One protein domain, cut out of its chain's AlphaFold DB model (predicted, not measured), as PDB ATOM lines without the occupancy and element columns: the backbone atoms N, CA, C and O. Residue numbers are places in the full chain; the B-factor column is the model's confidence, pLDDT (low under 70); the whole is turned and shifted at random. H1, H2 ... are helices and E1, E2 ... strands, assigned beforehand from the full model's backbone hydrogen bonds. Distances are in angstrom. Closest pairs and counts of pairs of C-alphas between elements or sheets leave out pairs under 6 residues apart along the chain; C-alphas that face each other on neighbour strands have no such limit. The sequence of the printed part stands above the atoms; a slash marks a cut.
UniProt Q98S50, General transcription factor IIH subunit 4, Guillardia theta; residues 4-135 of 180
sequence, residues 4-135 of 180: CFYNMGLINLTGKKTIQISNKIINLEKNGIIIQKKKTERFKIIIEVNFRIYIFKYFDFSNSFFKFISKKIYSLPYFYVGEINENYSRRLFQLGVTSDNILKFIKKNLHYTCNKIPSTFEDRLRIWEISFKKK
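Overview. This is residues 4 to 135 of the 180 residues of the protein "General transcription factor IIH subunit 4" of Guillardia theta (UniProt Q98S50). A twisted four-stranded sheet, E3 to E6, stands between two groups of parts: on one side is an arc of helices, H3, H4, H6 and H5 in that order of contact, of which H3 and H5 graze the sheet while H4 and H6 are not on it. On the other side a loosely attached arm, H1, the small hairpin E1 and E2, then H2, is strung along the first printed residues. The printed part has 132 residues, with six named helices and six named strands in the order H1 E1 E2 H2 E3 E4 H3 E5 E6 H4 H5 H6. The class is mixed; the larger sheet runs E3 E4 E6 E5, antiparallel throughout. The whole is compact, with a radius of gyration of the C-alphas of 16.3 A and spans of 50 by 39 by 23 A.

Arrangement. In the sheet E3 (residues 43 to 47) and E4 (52 to 57) form a hairpin, with N 44 and O 56 2.8 A apart. E4 is antiparallel to E6 (79 to 83), with N 53 and O 82 at 2.8 A. E6 forms a hairpin with E5 (71 to 75), with N 71 and O 83 at 2.8 A. The sheet is twisted, its C-alphas up to 4.4 A off the best plane. E4, H3 (64 to 69) and E5 make a split strand-helix-strand unit, two strands running the same way with E6 between them; its crossover is right-handed. H3 only grazes the sheet with residues 66 to 69, and H5 (99 to 108) with residues 106 to 108. H3 touches H4 (86 to 94) at a steep tilt of 65 degrees, opposite ways; the closest C-alphas, of Ile 69 and Tyr 88, are 5.4 A apart. H4 touches H6 (119 to 133) at a steep tilt of 56 degrees, the same way, closest at the C-alphas of Glu 86 and Trp 128, 6.3 A. H5 and H6 form a helical hairpin at a shallow tilt of 32 degrees, with the C-alphas of Ser 99 and Leu 125 closest at 5.8 A. E1 (11 to 14) and E2 (18 to 21) form a hairpin, with N 12 and O 20 at 3.1 A. H1 (4 to 7) and H2 (24 to 31) are not on the sheet and are apart from each other. Every O i to N i+4 pair is within hydrogen-bond range in H3, H4, H5 and H6; H2 has 2 of 4, and H1 is too short for such a pair.

Along the chain. E3 begins at C-alpha 43, (36.611, -51.408, 32.558), and E4 is 16.2 A long. H5 is 14.3 A long; H6, 21.2 A long, ends at C-alpha 133, (59.768, -36.416, 47.194). H1 begins at C-alpha 4, (26.133, -45.509, 44.133).

Size, cuts and confidence. The C-alphas of Gly 15 and Lys 135 are the two farthest apart, 52.7 A. The printed part has no cut, and the link from H2 to E3, 11 residues, is long. Mean pLDDT of the printed part is 77.0; residues 4 to 41, 59 to 64 and 134 to 135 are under 70.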
ATOM      1  N   CYS A   4      26.324 -45.281  45.561       67.25
ATOM      2  CA  CYS A   4      26.133 -45.509  44.133       67.25
ATOM      3  C   CYS A   4      25.939 -46.990  43.744       67.25
ATOM      4  O   CYS A   4      25.429 -47.246  42.655       67.25
ATOM      5  N   PHE A   5      26.236 -47.963  44.619       66.75
ATOM      6  CA  PHE A   5      25.894 -49.370  44.366       66.75
ATOM      7  C   PHE A   5      24.382 -49.636  44.462       66.75
ATOM      8  O   PHE A   5      23.885 -50.508  43.747       66.75
ATOM      9  N   TYR A   6      23.649 -48.865  45.278       65.25
ATOM     10  CA  TYR A   6      22.182 -48.912  45.306       65.25
ATOM     11  C   TYR A   6      21.606 -48.348  44.006       65.25
ATOM     12  O   TYR A   6      20.773 -48.988  43.374       65.25
ATOM     13  N   ASN A   7      22.136 -47.214  43.536       61.84
ATOM     14  CA  ASN A   7      21.699 -46.595  42.277       61.84
ATOM     15  C   ASN A   7      22.029 -47.456  41.045       61.84
ATOM     16  O   ASN A   7      21.327 -47.394  40.042       61.84
ATOM     17  N   MET A   8      23.083 -48.275  41.108       60.47
ATOM     18  CA  MET A   8      23.384 -49.272  40.072       60.47
ATOM     19  C   MET A   8      22.471 -50.507  40.150       60.47
ATOM     20  O   MET A   8      22.480 -51.335  39.237       60.47
ATOM     21  N   GLY A   9      21.689 -50.650  41.224       60.31
ATOM     22  CA  GLY A   9      20.872 -51.828  41.491       60.31
ATOM     23  C   GLY A   9      21.705 -53.088  41.701       60.31
ATOM     24  O   GLY A   9      21.218 -54.174  41.413       60.31
ATOM     25  N   LEU A  10      22.966 -52.945  42.139       63.84
ATOM     26  CA  LEU A  10      23.840 -54.071  42.485       63.84
ATOM     27  C   LEU A  10      23.465 -54.674  43.837       63.84
ATOM     28  O   LEU A  10      23.706 -55.857  44.076       63.84
ATOM     29  N   ILE A  11      22.885 -53.850  44.703       62.81
ATOM     30  CA  ILE A  11      22.510 -54.176  46.068       62.81
ATOM     31  C   ILE A  11      21.086 -53.690  46.288       62.81
ATOM     32  O   ILE A  11      20.802 -52.518  46.042       62.81
ATOM     33  N   ASN A  12      20.236 -54.554  46.834       61.03
ATOM     34  CA  ASN A  12      18.931 -54.155  47.341       61.03
ATOM     35  C   ASN A  12      18.983 -54.068  48.869       61.03
ATOM     36  O   ASN A  12      19.409 -55.011  49.541       61.03
ATOM     37  N   LEU A  13      18.550 -52.928  49.415       56.50
ATOM     38  CA  LEU A  13      18.275 -52.792  50.843       56.50
ATOM     39  C   LEU A  13      16.883 -53.348  51.093       56.50
ATOM     40  O   LEU A  13      15.889 -52.709  50.759       56.50
ATOM     41  N   THR A  14      16.801 -54.539  51.675       56.66
ATOM     42  CA  THR A  14      15.533 -54.966  52.271       56.66
ATOM     43  C   THR A  14      15.388 -54.285  53.634       56.66
ATOM     44  O   THR A  14      16.387 -54.001  54.301       56.66
ATOM     45  N   GLY A  15      14.152 -54.001  54.060       48.91
ATOM     46  CA  GLY A  15      13.830 -53.232  55.276       48.91
ATOM     47  C   GLY A  15      14.416 -53.758  56.600       48.91
ATOM     48  O   GLY A  15      14.233 -53.130  57.635       48.91
ATOM     49  N   LYS A  16      15.163 -54.870  56.585       50.41
ATOM     50  CA  LYS A  16      15.879 -55.452  57.727       50.41
ATOM     51  C   LYS A  16      17.408 -55.343  57.609       50.41
ATOM     52  O   LYS A  16      18.092 -56.288  57.964       50.41
ATOM     53  N   LYS A  17      17.985 -54.241  57.100       51.78
ATOM     54  CA  LYS A  17      19.460 -54.024  57.031       51.78
ATOM     55  C   LYS A  17      20.271 -55.207  56.444       51.78
ATOM     56  O   LYS A  17      21.476 -55.292  56.662       51.78
ATOM     57  N   THR A  18      19.649 -56.117  55.696       44.25
ATOM     58  CA  THR A  18      20.332 -57.224  55.027       44.25
ATOM     59  C   THR A  18      20.582 -56.824  53.579       44.25
ATOM     60  O   THR A  18      19.679 -56.407  52.848       44.25
ATOM     61  N   ILE A  19      21.854 -56.899  53.192       56.12
ATOM     62  CA  ILE A  19      22.368 -56.534  51.874       56.12
ATOM     63  C   ILE A  19      22.192 -57.761  50.979       56.12
ATOM     64  O   ILE A  19      22.951 -58.721  51.097       56.12
ATOM     65  N   GLN A  20      21.192 -57.748  50.098       56.88
ATOM     66  CA  GLN A  20      21.069 -58.773  49.061       56.88
ATOM     67  C   GLN A  20      21.851 -58.336  47.822       56.88
ATOM     68  O   GLN A  20      21.626 -57.248  47.284       56.88
ATOM     69  N   ILE A  21      22.779 -59.185  47.379       57.59
ATOM     70  CA  ILE A  21      23.496 -59.000  46.117       57.59
ATOM     71  C   ILE A  21      22.516 -59.326  44.989       57.59
ATOM     72  O   ILE A  21      21.940 -60.409  44.952       57.59
ATOM     73  N   SER A  22      22.292 -58.375  44.089       58.09
ATOM     74  CA  SER A  22      21.359 -58.556  42.977       58.09
ATOM     75  C   SER A  22      21.864 -59.593  41.961       58.09
ATOM     76  O   SER A  22      23.048 -59.629  41.610       58.09
ATOM     77  N   ASN A  23      20.936 -60.349  41.368       55.62
ATOM     78  CA  ASN A  23      21.224 -61.283  40.270       55.62
ATOM     79  C   ASN A  23      21.715 -60.585  38.982       55.62
ATOM     80  O   ASN A  23      22.104 -61.253  38.027       55.62
ATOM     81  N   LYS A  24      21.757 -59.241  38.935       54.25
ATOM     82  CA  LYS A  24      22.364 -58.492  37.821       54.25
ATOM     83  C   LYS A  24      23.860 -58.768  37.678       54.25
ATOM     84  O   LYS A  24      24.344 -58.740  36.553       54.25
ATOM     85  N   ILE A  25      24.575 -59.065  38.771       52.50
ATOM     86  CA  ILE A  25      25.999 -59.442  38.701       52.50
ATOM     87  C   ILE A  25      26.173 -60.759  37.933       52.50
ATOM     88  O   ILE A  25      27.092 -60.871  37.131       52.50
ATOM     89  N   ILE A  26      25.246 -61.701  38.114       50.81
ATOM     90  CA  ILE A  26      25.229 -63.003  37.431       50.81
ATOM     91  C   ILE A  26      24.787 -62.830  35.965       50.81
ATOM     92  O   ILE A  26      25.366 -63.409  35.057       50.81
ATOM     93  N   ASN A  27      23.825 -61.944  35.680       45.88
ATOM     94  CA  ASN A  27      23.373 -61.686  34.304       45.88
ATOM     95  C   ASN A  27      24.362 -60.870  33.445       45.88
ATOM     96  O   ASN A  27      24.223 -60.849  32.218       45.88
ATOM     97  N   LEU A  28      25.378 -60.232  34.042       52.00
ATOM     98  CA  LEU A  28      26.506 -59.668  33.287       52.00
ATOM     99  C   LEU A  28      27.304 -60.760  32.550       52.00
ATOM    100  O   LEU A  28      27.886 -60.461  31.510       52.00
ATOM    101  N   GLU A  29      27.262 -62.015  33.015       51.00
ATOM    102  CA  GLU A  29      27.905 -63.161  32.352       51.00
ATOM    103  C   GLU A  29      27.262 -63.494  30.994       51.00
ATOM    104  O   GLU A  29      27.954 -63.920  30.074       51.00
ATOM    105  N   LYS A  30      25.950 -63.258  30.829       43.53
ATOM    106  CA  LYS A  30      25.210 -63.595  29.595       43.53
ATOM    107  C   LYS A  30      25.183 -62.462  28.566       43.53
ATOM    108  O   LYS A  30      25.151 -62.715  27.366       43.53
ATOM    109  N   ASN A  31      25.238 -61.209  29.017       47.12
ATOM    110  CA  ASN A  31      25.097 -60.038  28.143       47.12
ATOM    111  C   ASN A  31      26.424 -59.514  27.563       47.12
ATOM    112  O   ASN A  31      26.403 -58.593  26.743       47.12
ATOM    113  N   GLY A  32      27.571 -60.098  27.941       48.31
ATOM    114  CA  GLY A  32      28.899 -59.699  27.450       48.31
ATOM    115  C   GLY A  32      29.076 -59.783  25.924       48.31
ATOM    116  O   GLY A  32      29.934 -59.103  25.366       48.31
ATOM    117  N   ILE A  33      28.228 -60.549  25.229       45.38
ATOM    118  CA  ILE A  33      28.308 -60.765  23.775       45.38
ATOM    119  C   ILE A  33      27.627 -59.629  22.976       45.38
ATOM    120  O   ILE A  33      28.043 -59.328  21.860       45.38
ATOM    121  N   ILE A  34      26.635 -58.923  23.535       43.34
ATOM    122  CA  ILE A  34      25.768 -57.998  22.765       43.34
ATOM    123  C   ILE A  34      26.305 -56.544  22.737       43.34
ATOM    124  O   ILE A  34      25.921 -55.741  21.888       43.34
ATOM    125  N   ILE A  35      27.258 -56.180  23.606       46.50
ATOM    126  CA  ILE A  35      27.732 -54.785  23.789       46.50
ATOM    127  C   ILE A  35      28.881 -54.400  22.823       46.50
ATOM    128  O   ILE A  35      29.407 -53.289  22.879       46.50
ATOM    129  N   GLN A  36      29.248 -55.254  21.861       43.22
ATOM    130  CA  GLN A  36      30.407 -55.044  20.971       43.22
ATOM    131  C   GLN A  36      30.364 -53.785  20.068       43.22
ATOM    132  O   GLN A  36      31.315 -53.537  19.330       43.22
ATOM    133  N   LYS A  37      29.324 -52.939  20.118       37.94
ATOM    134  CA  LYS A  37      29.170 -51.774  19.222       37.94
ATOM    135  C   LYS A  37      29.318 -50.374  19.840       37.94
ATOM    136  O   LYS A  37      29.170 -49.401  19.104       37.94
ATOM    137  N   LYS A  38      29.671 -50.198  21.124       39.38
ATOM    138  CA  LYS A  38      29.961 -48.851  21.681       39.38
ATOM    139  C   LYS A  38      31.379 -48.736  22.263       39.38
ATOM    140  O   LYS A  38      31.732 -49.391  23.232       39.38
ATOM    141  N   LYS A  39      32.174 -47.882  21.606       43.03
ATOM    142  CA  LYS A  39      33.558 -47.440  21.874       43.03
ATOM    143  C   LYS A  39      34.130 -47.692  23.292       43.03
ATOM    144  O   LYS A  39      33.689 -47.112  24.274       43.03
ATOM    145  N   THR A  40      35.266 -48.401  23.314       51.81
ATOM    146  CA  THR A  40      36.482 -48.162  24.138       51.81
ATOM    147  C   THR A  40      36.449 -48.273  25.667       51.81
ATOM    148  O   THR A  40      37.456 -47.952  26.295       51.81
ATOM    149  N   GLU A  41      35.391 -48.744  26.314       58.50
ATOM    150  CA  GLU A  41      35.393 -48.848  27.782       58.50
ATOM    151  C   GLU A  41      35.710 -50.278  28.227       58.50
ATOM    152  O   GLU A  41      34.829 -51.115  28.358       58.50
ATOM    153  N   ARG A  42      37.000 -50.585  28.430       73.00
ATOM    154  CA  ARG A  42      37.457 -51.931  28.842       73.00
ATOM    155  C   ARG A  42      37.093 -52.274  30.293       73.00
ATOM    156  O   ARG A  42      36.945 -53.448  30.629       73.00
ATOM    157  N   PHE A  43      36.961 -51.263  31.148       82.25
ATOM    158  CA  PHE A  43      36.611 -51.408  32.558       82.25
ATOM    159  C   PHE A  43      36.057 -50.093  33.126       82.25
ATOM    160  O   PHE A  43      36.286 -49.019  32.567       82.25
ATOM    161  N   LYS A  44      35.367 -50.180  34.264       88.00
ATOM    162  CA  LYS A  44      34.860 -49.044  35.044       88.00
ATOM    163  C   LYS A  44      35.322 -49.120  36.490       88.00
ATOM    164  O   LYS A  44      35.367 -50.202  37.070       88.00
ATOM    165  N   ILE A  45      35.649 -47.965  37.063       90.12
ATOM    166  CA  ILE A  45      36.224 -47.827  38.401       90.12
ATOM    167  C   ILE A  45      35.254 -47.081  39.320       90.12
ATOM    168  O   ILE A  45      34.673 -46.065  38.939       90.12
ATOM    169  N   ILE A  46      35.127 -47.565  40.554       90.94
ATOM    170  CA  ILE A  46      34.494 -46.864  41.672       90.94
ATOM    171  C   ILE A  46      35.501 -46.800  42.818       90.94
ATOM    172  O   ILE A  46      36.164 -47.793  43.115       90.94
ATOM    173  N   ILE A  47      35.608 -45.641  43.465       91.50
ATOM    174  CA  ILE A  47      36.512 -45.418  44.597       91.50
ATOM    175  C   ILE A  47      35.713 -44.947  45.808       91.50
ATOM    176  O   ILE A  47      34.863 -44.065  45.697       91.50
ATOM    177  N   GLU A  48      36.001 -45.535  46.965       90.31
ATOM    178  CA  GLU A  48      35.473 -45.102  48.258       90.31
ATOM    179  C   GLU A  48      36.436 -44.158  48.993       90.31
ATOM    180  O   GLU A  48      37.646 -44.134  48.767       90.31
ATOM    181  N   VAL A  49      35.889 -43.426  49.968       88.31
ATOM    182  CA  VAL A  49      36.633 -42.546  50.890       88.31
ATOM    183  C   VAL A  49      37.692 -43.307  51.708       88.31
ATOM    184  O   VAL A  49      38.683 -42.727  52.142       88.31
ATOM    185  N   ASN A  50      37.506 -44.611  51.907       89.88
ATOM    186  CA  ASN A  50      38.415 -45.499  52.638       89.88
ATOM    187  C   ASN A  50      39.484 -46.160  51.740       89.88
ATOM    188  O   ASN A  50      40.057 -47.164  52.148       89.88
ATOM    189  N   PHE A  51      39.749 -45.632  50.540       90.69
ATOM    190  CA  PHE A  51      40.789 -46.123  49.619       90.69
ATOM    191  C   PHE A  51      40.517 -47.493  48.990       90.69
ATOM    192  O   PHE A  51      41.398 -48.063  48.340       90.69
ATOM    193  N   ARG A  52      39.290 -48.010  49.110       92.06
ATOM    194  CA  ARG A  52      38.863 -49.197  48.367       92.06
ATOM    195  C   ARG A  52      38.533 -48.832  46.929       92.06
ATOM    196  O   ARG A  52      37.742 -47.922  46.675       92.06
ATOM    197  N   ILE A  53      39.123 -49.573  45.999       91.50
ATOM    198  CA  ILE A  53      38.795 -49.523  44.580       91.50
ATOM    199  C   ILE A  53      37.980 -50.754  44.216       91.50
ATOM    200  O   ILE A  53      38.382 -51.886  44.490       91.50
ATOM    201  N   TYR A  54      36.889 -50.511  43.508       90.38
ATOM    202  CA  TYR A  54      36.071 -51.519  42.860       90.38
ATOM    203  C   TYR A  54      36.185 -51.351  41.352       90.38
ATOM    204  O   TYR A  54      36.023 -50.246  40.831       90.38
ATOM    205  N   ILE A  55      36.478 -52.438  40.649       88.69
ATOM    206  CA  ILE A  55      36.718 -52.415  39.210       88.69
ATOM    207  C   ILE A  55      35.826 -53.448  38.551       88.69
ATOM    208  O   ILE A  55      35.990 -54.644  38.785       88.69
ATOM    209  N   PHE A  56      34.936 -52.971  37.691       87.00
ATOM    210  CA  PHE A  56      34.126 -53.799  36.809       87.00
ATOM    211  C   PHE A  56      34.846 -53.939  35.478       87.00
ATOM    212  O   PHE A  56      35.246 -52.937  34.886       87.00
ATOM    213  N   LYS A  57      35.037 -55.169  35.015       82.00
ATOM    214  CA  LYS A  57      35.718 -55.476  33.756       82.00
ATOM    215  C   LYS A  57      34.744 -56.176  32.833       82.00
ATOM    216  O   LYS A  57      33.958 -56.998  33.289       82.00
ATOM    217  N   TYR A  58      34.830 -55.861  31.549       70.44
ATOM    218  CA  TYR A  58      33.991 -56.496  30.532       70.44
ATOM    219  C   TYR A  58      34.655 -57.729  29.898       70.44
ATOM    220  O   TYR A  58      33.970 -58.531  29.280       70.44
ATOM    221  N   PHE A  59      35.969 -57.896  30.078       68.00
ATOM    222  CA  PHE A  59      36.767 -59.022  29.578       68.00
ATOM    223  C   PHE A  59      37.820 -59.426  30.614       68.00
ATOM    224  O   PHE A  59      38.068 -58.667  31.559       68.00
ATOM    225  N   ASP A  60      38.497 -60.556  30.383       64.75
ATOM    226  CA  ASP A  60      39.697 -60.984  31.113       64.75
ATOM    227  C   ASP A  60      40.867 -60.026  30.849       64.75
ATOM    228  O   ASP A  60      41.824 -60.283  30.120       64.75
ATOM    229  N   PHE A  61      40.763 -58.837  31.433       63.03
ATOM    230  CA  PHE A  61      41.801 -57.833  31.405       63.03
ATOM    231  C   PHE A  61      42.936 -58.291  32.322       63.03
ATOM    232  O   PHE A  61      42.716 -58.600  33.498       63.03
ATOM    233  N   SER A  62      44.165 -58.312  31.806       59.00
ATOM    234  CA  SER A  62      45.336 -58.627  32.613       59.00
ATOM    235  C   SER A  62      45.471 -57.582  33.727       59.00
ATOM    236  O   SER A  62      45.756 -56.407  33.519       59.00
ATOM    237  N   ASN A  63      45.226 -58.011  34.964       63.06
ATOM    238  CA  ASN A  63      45.148 -57.136  36.140       63.06
ATOM    239  C   ASN A  63      46.495 -56.543  36.576       63.06
ATOM    240  O   ASN A  63      46.623 -56.139  37.729       63.06
ATOM    241  N   SER A  64      47.509 -56.538  35.709       67.25
ATOM    242  CA  SER A  64      48.878 -56.141  36.039       67.25
ATOM    243  C   SER A  64      48.906 -54.732  36.622       67.25
ATOM    244  O   SER A  64      49.329 -54.565  37.761       67.25
ATOM    245  N   PHE A  65      48.331 -53.746  35.928       76.94
ATOM    246  CA  PHE A  65      48.302 -52.360  36.405       76.94
ATOM    247  C   PHE A  65      47.608 -52.207  37.771       76.94
ATOM    248  O   PHE A  65      48.137 -51.576  38.684       76.94
ATOM    249  N   PHE A  66      46.445 -52.839  37.958       81.75
ATOM    250  CA  PHE A  66      45.692 -52.725  39.212       81.75
ATOM    251  C   PHE A  66      46.365 -53.430  40.393       81.75
ATOM    252  O   PHE A  66      46.260 -52.971  41.530       81.75
ATOM    253  N   LYS A  67      47.112 -54.504  40.121       80.75
ATOM    254  CA  LYS A  67      47.973 -55.161  41.110       80.75
ATOM    255  C   LYS A  67      49.165 -54.286  41.518       80.75
ATOM    256  O   LYS A  67      49.631 -54.415  42.644       80.75
ATOM    257  N   PHE A  68      49.651 -53.408  40.638       83.81
ATOM    258  CA  PHE A  68      50.725 -52.472  40.982       83.81
ATOM    259  C   PHE A  68      50.242 -51.346  41.898       83.81
ATOM    260  O   PHE A  68      50.924 -51.019  42.868       83.81
ATOM    261  N   ILE A  69      49.063 -50.778  41.623       84.81
ATOM    262  CA  ILE A  69      48.539 -49.634  42.386       84.81
ATOM    263  C   ILE A  69      47.875 -50.018  43.710       84.81
ATOM    264  O   ILE A  69      47.778 -49.187  44.611       84.81
ATOM    265  N   SER A  70      47.399 -51.258  43.844       90.94
ATOM    266  CA  SER A  70      46.576 -51.654  44.984       90.94
ATOM    267  C   SER A  70      46.874 -53.059  45.492       90.94
ATOM    268  O   SER A  70      47.253 -53.964  44.746       90.94
ATOM    269  N   LYS A  71      46.643 -53.252  46.792       91.75
ATOM    270  CA  LYS A  71      46.605 -54.572  47.410       91.75
ATOM    271  C   LYS A  71      45.300 -55.247  47.008       91.75
ATOM    272  O   LYS A  71      44.230 -54.752  47.351       91.75
ATOM    273  N   LYS A  72      45.372 -56.389  46.322       90.19
ATOM    274  CA  LYS A  72      44.183 -57.206  46.027       90.19
ATOM    275  C   LYS A  72      43.557 -57.677  47.346       90.19
ATOM    276  O   LYS A  72      44.233 -58.349  48.120       90.19
ATOM    277  N   ILE A  73      42.283 -57.356  47.569       90.56
ATOM    278  CA  ILE A  73      41.487 -57.925  48.668       90.56
ATOM    279  C   ILE A  73      40.827 -59.207  48.160       90.56
ATOM    280  O   ILE A  73      41.050 -60.283  48.700       90.56
ATOM    281  N   TYR A  74      40.077 -59.108  47.063       85.00
ATOM    282  CA  TYR A  74      39.512 -60.257  46.363       85.00
ATOM    283  C   TYR A  74      39.321 -59.936  44.879       85.00
ATOM    284  O   TYR A  74      39.337 -58.782  44.454       85.00
ATOM    285  N   SER A  75      39.200 -60.974  44.055       82.44
ATOM    286  CA  SER A  75      38.905 -60.824  42.629       82.44
ATOM    287  C   SER A  75      38.029 -61.976  42.190       82.44
ATOM    288  O   SER A  75      38.348 -63.126  42.468       82.44
ATOM    289  N   LEU A  76      36.984 -61.622  41.467       82.06
ATOM    290  CA  LEU A  76      36.154 -62.479  40.638       82.06
ATOM    291  C   LEU A  76      36.561 -62.246  39.163       82.06
ATOM    292  O   LEU A  76      37.350 -61.325  38.903       82.06
ATOM    293  N   PRO A  77      36.054 -63.034  38.199       76.88
ATOM    294  CA  PRO A  77      36.397 -62.888  36.779       76.88
ATOM    295  C   PRO A  77      36.135 -61.470  36.237       76.88
ATOM    296  O   PRO A  77      37.043 -60.803  35.744       76.88
ATOM    297  N   TYR A  78      34.939 -60.927  36.480       81.75
ATOM    298  CA  TYR A  78      34.528 -59.603  35.981       81.75
ATOM    299  C   TYR A  78      34.608 -58.479  37.019       81.75
ATOM    300  O   TYR A  78      34.229 -57.337  36.749       81.75
ATOM    301  N   PHE A  79      35.107 -58.775  38.220       84.69
ATOM    302  CA  PHE A  79      35.100 -57.828  39.330       84.69
ATOM    303  C   PHE A  79      36.369 -57.926  40.168       84.69
ATOM    304  O   PHE A  79      36.753 -58.996  40.626       84.69
ATOM    305  N   TYR A  80      37.032 -56.799  40.401       87.75
ATOM    306  CA  TYR A  80      38.221 -56.734  41.246       87.75
ATOM    307  C   TYR A  80      38.042 -55.719  42.352       87.75
ATOM    308  O   TYR A  80      37.588 -54.602  42.106       87.75
ATOM    309  N   VAL A  81      38.466 -56.110  43.550       90.19
ATOM    310  CA  VAL A  81      38.475 -55.240  44.714       90.19
ATOM    311  C   VAL A  81      39.879 -55.161  45.274       90.19
ATOM    312  O   VAL A  81      40.505 -56.175  45.605       90.19
ATOM    313  N   GLY A  82      40.364 -53.932  45.379       92.44
ATOM    314  CA  GLY A  82      41.675 -53.628  45.919       92.44
ATOM    315  C   GLY A  82      41.633 -52.458  46.886       92.44
ATOM    316  O   GLY A  82      40.658 -51.715  46.952       92.44
ATOM    317  N   GLU A  83      42.714 -52.299  47.631       93.50
ATOM    318  CA  GLU A  83      42.934 -51.182  48.544       93.50
ATOM    319  C   GLU A  83      44.214 -50.446  48.156       93.50
ATOM    320  O   GLU A  83      45.265 -51.071  47.965       93.50
ATOM    321  N   ILE A  84      44.136 -49.123  48.023       93.12
ATOM    322  CA  ILE A  84      45.317 -48.295  47.773       93.12
ATOM    323  C   ILE A  84      45.929 -47.891  49.104       93.12
ATOM    324  O   ILE A  84      45.325 -47.157  49.880       93.12
ATOM    325  N   ASN A  85      47.183 -48.288  49.294       92.69
ATOM    326  CA  ASN A  85      47.995 -47.857  50.425       92.69
ATOM    327  C   ASN A  85      49.205 -47.044  49.954       92.69
ATOM    328  O   ASN A  85      49.631 -47.126  48.795       92.69
ATOM    329  N   GLU A  86      49.815 -46.317  50.891       91.19
ATOM    330  CA  GLU A  86      51.018 -45.519  50.636       91.19
ATOM    331  C   GLU A  86      52.154 -46.371  50.048       91.19
ATOM    332  O   GLU A  86      52.813 -45.951  49.106       91.19
ATOM    333  N   ASN A  87      52.346 -47.604  50.531       91.12
ATOM    334  CA  ASN A  87      53.421 -48.483  50.055       91.12
ATOM    335  C   ASN A  87      53.298 -48.848  48.567       91.12
ATOM    336  O   ASN A  87      54.311 -48.916  47.874       91.12
ATOM    337  N   TYR A  88      52.080 -49.066  48.063       90.44
ATOM    338  CA  TYR A  88      51.855 -49.356  46.640       90.44
ATOM    339  C   TYR A  88      51.984 -48.089  45.793       90.44
ATOM    340  O   TYR A  88      52.618 -48.113  44.741       90.44
ATOM    341  N   SER A  89      51.482 -46.963  46.303       91.25
ATOM    342  CA  SER A  89      51.644 -45.656  45.658       91.25
ATOM    343  C   SER A  89      53.123 -45.271  45.536       91.25
ATOM    344  O   SER A  89      53.561 -44.835  44.480       91.25
ATOM    345  N   ARG A  90      53.937 -45.541  46.567       90.12
ATOM    346  CA  ARG A  90      55.396 -45.338  46.539       90.12
ATOM    347  C   ARG A  90      56.090 -46.129  45.437       90.12
ATOM    348  O   ARG A  90      56.982 -45.582  44.804       90.12
ATOM    349  N   ARG A  91      55.677 -47.372  45.167       89.75
ATOM    350  CA  ARG A  91      56.234 -48.164  44.053       89.75
ATOM    351  C   ARG A  91      55.957 -47.505  42.702       89.75
ATOM    352  O   ARG A  91      56.823 -47.496  41.842       89.75
ATOM    353  N   LEU A  92      54.776 -46.914  42.527       89.75
ATOM    354  CA  LEU A  92      54.455 -46.151  41.318       89.75
ATOM    355  C   LEU A  92      55.263 -44.854  41.225       89.75
ATOM    356  O   LEU A  92      55.761 -44.529  40.151       89.75
ATOM    357  N   PHE A  93      55.441 -44.147  42.345       91.25
ATOM    358  CA  PHE A  93      56.270 -42.941  42.391       91.25
ATOM    359  C   PHE A  93      57.743 -43.244  42.071       91.25
ATOM    360  O   PHE A  93      58.373 -42.459  41.370       91.25
ATOM    361  N   GLN A  94      58.269 -44.399  42.500       89.69
ATOM    362  CA  GLN A  94      59.604 -44.887  42.114       89.69
ATOM    363  C   GLN A  94      59.726 -45.141  40.607       89.69
ATOM    364  O   GLN A  94      60.778 -44.898  40.033       89.69
ATOM    365  N   LEU A  95      58.646 -45.578  39.953       88.75
ATOM    366  CA  LEU A  95      58.582 -45.727  38.496       88.75
ATOM    367  C   LEU A  95      58.357 -44.389  37.761       88.75
ATOM    368  O   LEU A  95      58.152 -44.384  36.550       88.75
ATOM    369  N   GLY A  96      58.341 -43.257  38.473       89.12
ATOM    370  CA  GLY A  96      58.133 -41.925  37.900       89.12
ATOM    371  C   GLY A  96      56.673 -41.571  37.593       89.12
ATOM    372  O   GLY A  96      56.403 -40.548  36.963       89.12
ATOM    373  N   VAL A  97      55.702 -42.378  38.029       91.75
ATOM    374  CA  VAL A  97      54.274 -42.084  37.822       91.75
ATOM    375  C   VAL A  97      53.817 -41.036  38.834       91.75
ATOM    376  O   VAL A  97      53.816 -41.309  40.024       91.75
ATOM    377  N   THR A  98      53.371 -39.858  38.394       92.94
ATOM    378  CA  THR A  98      52.892 -38.787  39.293       92.94
ATOM    379  C   THR A  98      51.469 -39.028  39.811       92.94
ATOM    380  O   THR A  98      50.679 -39.750  39.191       92.94
ATOM    381  N   SER A  99      51.094 -38.386  40.928       93.75
ATOM    382  CA  SER A  99      49.722 -38.472  41.458       93.75
ATOM    383  C   SER A  99      48.686 -37.946  40.461       93.75
ATOM    384  O   SER A  99      47.631 -38.557  40.295       93.75
ATOM    385  N   ASP A 100      49.003 -36.887  39.714       93.94
ATOM    386  CA  ASP A 100      48.109 -36.340  38.690       93.94
ATOM    387  C   ASP A 100      47.865 -37.322  37.536       93.94
ATOM    388  O   ASP A 100      46.753 -37.383  37.009       93.94
ATOM    389  N   ASN A 101      48.862 -38.130  37.156       92.56
ATOM    390  CA  ASN A 101      48.687 -39.165  36.133       92.56
ATOM    391  C   ASN A 101      47.741 -40.266  36.620       92.56
ATOM    392  O   ASN A 101      46.845 -40.685  35.882       92.56
ATOM    393  N   ILE A 102      47.891 -40.683  37.881       91.94
ATOM    394  CA  ILE A 102      46.991 -41.642  38.532       91.94
ATOM    395  C   ILE A 102      45.563 -41.084  38.569       91.94
ATOM    396  O   ILE A 102      44.619 -41.762  38.160       91.94
ATOM    397  N   LEU A 103      45.394 -39.830  38.998       93.12
ATOM    398  CA  LEU A 103      44.091 -39.173  39.071       93.12
ATOM    399  C   LEU A 103      43.442 -39.029  37.694       93.12
ATOM    400  O   LEU A 103      42.268 -39.359  37.544       93.12
ATOM    401  N   LYS A 104      44.190 -38.600  36.672       92.06
ATOM    402  CA  LYS A 104      43.697 -38.525  35.285       92.06
ATOM    403  C   LYS A 104      43.258 -39.895  34.770       92.06
ATOM    404  O   LYS A 104      42.191 -40.004  34.166       92.06
ATOM    405  N   PHE A 105      44.042 -40.940  35.038       89.56
ATOM    406  CA  PHE A 105      43.701 -42.311  34.658       89.56
ATOM    407  C   PHE A 105      42.407 -42.785  35.326       89.56
ATOM    408  O   PHE A 105      41.542 -43.351  34.655       89.56
ATOM    409  N   ILE A 106      42.249 -42.535  36.627       89.75
ATOM    410  CA  ILE A 106      41.033 -42.901  37.353       89.75
ATOM    411  C   ILE A 106      39.844 -42.112  36.803       89.75
ATOM    412  O   ILE A 106      38.855 -42.735  36.425       89.75
ATOM    413  N   LYS A 107      39.952 -40.779  36.673       90.88
ATOM    414  CA  LYS A 107      38.878 -39.899  36.168       90.88
ATOM    415  C   LYS A 107      38.357 -40.346  34.804       90.88
ATOM    416  O   LYS A 107      37.149 -40.382  34.602       90.88
ATOM    417  N   LYS A 108      39.251 -40.749  33.895       88.62
ATOM    418  CA  LYS A 108      38.883 -41.243  32.559       88.62
ATOM    419  C   LYS A 108      38.046 -42.528  32.596       88.62
ATOM    420  O   LYS A 108      37.247 -42.755  31.696       88.62
ATOM    421  N   ASN A 109      38.231 -43.362  33.618       87.94
ATOM    422  CA  ASN A 109      37.605 -44.680  33.723       87.94
ATOM    423  C   ASN A 109      36.563 -44.766  34.852       87.94
ATOM    424  O   ASN A 109      36.188 -45.871  35.251       87.94
ATOM    425  N   LEU A 110      36.096 -43.634  35.388       89.31
ATOM    426  CA  LEU A 110      35.060 -43.635  36.420       89.31
ATOM    427  C   LEU A 110      33.738 -44.191  35.891       89.31
ATOM    428  O   LEU A 110      33.373 -44.052  34.718       89.31
ATOM    429  N   HIS A 111      33.019 -44.848  36.792       86.12
ATOM    430  CA  HIS A 111      31.663 -45.293  36.537       86.12
ATOM    431  C   HIS A 111      30.699 -44.100  36.457       86.12
ATOM    432  O   HIS A 111      30.761 -43.217  37.307       86.12
ATOM    433  N   TYR A 112      29.758 -44.122  35.503       81.56
ATOM    434  CA  TYR A 112      28.849 -43.002  35.204       81.56
ATOM    435  C   TYR A 112      28.014 -42.522  36.408       81.56
ATOM    436  O   TYR A 112      27.679 -41.345  36.506       81.56
ATOM    437  N   THR A 113      27.670 -43.419  37.340       80.00
ATOM    438  CA  THR A 113      26.958 -43.053  38.581       80.00
ATOM    439  C   THR A 113      27.871 -42.450  39.646       80.00
ATOM    440  O   THR A 113      27.392 -41.717  40.506       80.00
ATOM    441  N   CYS A 114      29.171 -42.744  39.612       81.00
ATOM    442  CA  CYS A 114      30.159 -42.274  40.580       81.00
ATOM    443  C   CYS A 114      31.249 -41.475  39.833       81.00
ATOM    444  O   CYS A 114      32.430 -41.803  39.876       81.00
ATOM    445  N   ASN A 115      30.844 -40.405  39.136       83.44
ATOM    446  CA  ASN A 115      31.722 -39.587  38.279       83.44
ATOM    447  C   ASN A 115      32.715 -38.688  39.028       83.44
ATOM    448  O   ASN A 115      33.474 -37.948  38.402       83.44
ATOM    449  N   LYS A 116      32.702 -38.704  40.361       87.88
ATOM    450  CA  LYS A 116      33.564 -37.857  41.184       87.88
ATOM    451  C   LYS A 116      34.469 -38.726  42.038       87.88
ATOM    452  O   LYS A 116      34.000 -39.628  42.729       87.88
ATOM    453  N   ILE A 117      35.760 -38.414  42.007       90.19
ATOM    454  CA  ILE A 117      36.716 -38.953  42.969       90.19
ATOM    455  C   ILE A 117      36.503 -38.205  44.291       90.19
ATOM    456  O   ILE A 117      36.383 -36.978  44.266       90.19
ATOM    457  N   PRO A 118      36.441 -38.898  45.440       92.19
ATOM    458  CA  PRO A 118      36.435 -38.232  46.737       92.19
ATOM    459  C   PRO A 118      37.666 -37.326  46.896       92.19
ATOM    460  O   PRO A 118      38.786 -37.778  46.666       92.19
ATOM    461  N   SER A 119      37.485 -36.076  47.331       93.00
ATOM    462  CA  SER A 119      38.598 -35.127  47.533       93.00
ATOM    463  C   SER A 119      39.661 -35.674  48.487       93.00
ATOM    464  O   SER A 119      40.849 -35.589  48.208       93.00
ATOM    465  N   THR A 120      39.231 -36.367  49.542       93.81
ATOM    466  CA  THR A 120      40.113 -37.047  50.502       93.81
ATOM    467  C   THR A 120      41.070 -38.040  49.845       93.81
ATOM    468  O   THR A 120      42.201 -38.202  50.302       93.81
ATOM    469  N   PHE A 121      40.640 -38.709  48.773       93.62
ATOM    470  CA  PHE A 121      41.486 -39.618  48.014       93.62
ATOM    471  C   PHE A 121      42.509 -38.854  47.164       93.62
ATOM    472  O   PHE A 121      43.683 -39.230  47.141       93.62
ATOM    473  N   GLU A 122      42.084 -37.769  46.506       94.38
ATOM    474  CA  GLU A 122      42.981 -36.904  45.728       94.38
ATOM    475  C   GLU A 122      44.074 -36.293  46.612       94.38
ATOM    476  O   GLU A 122      45.262 -36.369  46.284       94.38
ATOM    477  N   ASP A 123      43.682 -35.770  47.771       94.94
ATOM    478  CA  ASP A 123      44.589 -35.142  48.726       94.94
ATOM    479  C   ASP A 123      45.591 -36.148  49.289       94.94
ATOM    480  O   ASP A 123      46.788 -35.865  49.344       94.94
ATOM    481  N   ARG A 124      45.147 -37.361  49.652       94.00
ATOM    482  CA  ARG A 124      46.067 -38.392  50.152       94.00
ATOM    483  C   ARG A 124      47.095 -38.813  49.112       94.00
ATOM    484  O   ARG A 124      48.264 -38.938  49.468       94.00
ATOM    485  N   LEU A 125      46.704 -38.991  47.848       94.00
ATOM    486  CA  LEU A 125      47.663 -39.318  46.787       94.00
ATOM    487  C   LEU A 125      48.733 -38.230  46.636       94.00
ATOM    488  O   LEU A 125      49.918 -38.548  46.534       94.00
ATOM    489  N   ARG A 126      48.333 -36.956  46.676       94.94
ATOM    490  CA  ARG A 126      49.264 -35.819  46.607       94.94
ATOM    491  C   ARG A 126      50.175 -35.743  47.828       94.94
ATOM    492  O   ARG A 126      51.379 -35.548  47.682       94.94
ATOM    493  N   ILE A 127      49.628 -35.946  49.029       94.25
ATOM    494  CA  ILE A 127      50.410 -36.000  50.272       94.25
ATOM    495  C   ILE A 127      51.448 -37.123  50.200       94.25
ATOM    496  O   ILE A 127      52.598 -36.899  50.578       94.25
ATOM    497  N   TRP A 128      51.080 -38.302  49.692       93.25
ATOM    498  CA  TRP A 128      52.009 -39.422  49.527       93.25
ATOM    499  C   TRP A 128      53.091 -39.152  48.478       93.25
ATOM    500  O   TRP A 128      54.238 -39.552  48.663       93.25
ATOM    501  N   GLU A 129      52.773 -38.447  47.392       93.12
ATOM    502  CA  GLU A 129      53.791 -38.038  46.419       93.12
ATOM    503  C   GLU A 129      54.784 -37.041  47.039       93.12
ATOM    504  O   GLU A 129      55.999 -37.170  46.879       93.12
ATOM    505  N   ILE A 130      54.285 -36.065  47.799       91.75
ATOM    506  CA  ILE A 130      55.123 -35.094  48.507       91.75
ATOM    507  C   ILE A 130      55.965 -35.789  49.584       91.75
ATOM    508  O   ILE A 130      57.144 -35.469  49.737       91.75
ATOM    509  N   SER A 131      55.395 -36.740  50.335       89.31
ATOM    510  CA  SER A 131      56.128 -37.501  51.358       89.31
ATOM    511  C   SER A 131      57.259 -38.326  50.742       89.31
ATOM    512  O   SER A 131      58.337 -38.416  51.332       89.31
ATOM    513  N   PHE A 132      57.051 -38.857  49.534       86.81
ATOM    514  CA  PHE A 132      58.079 -39.538  48.754       86.81
ATOM    515  C   PHE A 132      59.188 -38.575  48.300       86.81
ATOM    516  O   PHE A 132      60.362 -38.831  48.563       86.81
ATOM    517  N   LYS A 133      58.822 -37.431  47.703       81.75
ATOM    518  CA  LYS A 133      59.768 -36.416  47.194       81.75
ATOM    519  C   LYS A 133      60.585 -35.717  48.283       81.75
ATOM    520  O   LYS A 133      61.668 -35.219  48.006       81.75
ATOM    521  N   LYS A 134      60.097 -35.671  49.526       68.75
ATOM    522  CA  LYS A 134      60.762 -34.989  50.654       68.75
ATOM    523  C   LYS A 134      62.124 -35.576  51.052       68.75
ATOM    524  O   LYS A 134      62.800 -34.990  51.894       68.75
ATOM    525  N   LYS A 135      62.545 -36.702  50.473       63.62
ATOM    526  CA  LYS A 135      63.859 -37.300  50.730       63.62
ATOM    527  C   LYS A 135      64.888 -36.780  49.728       63.62
ATOM    528  O   LYS A 135      65.211 -37.457  48.760       63.62
TER     529      LYS A 135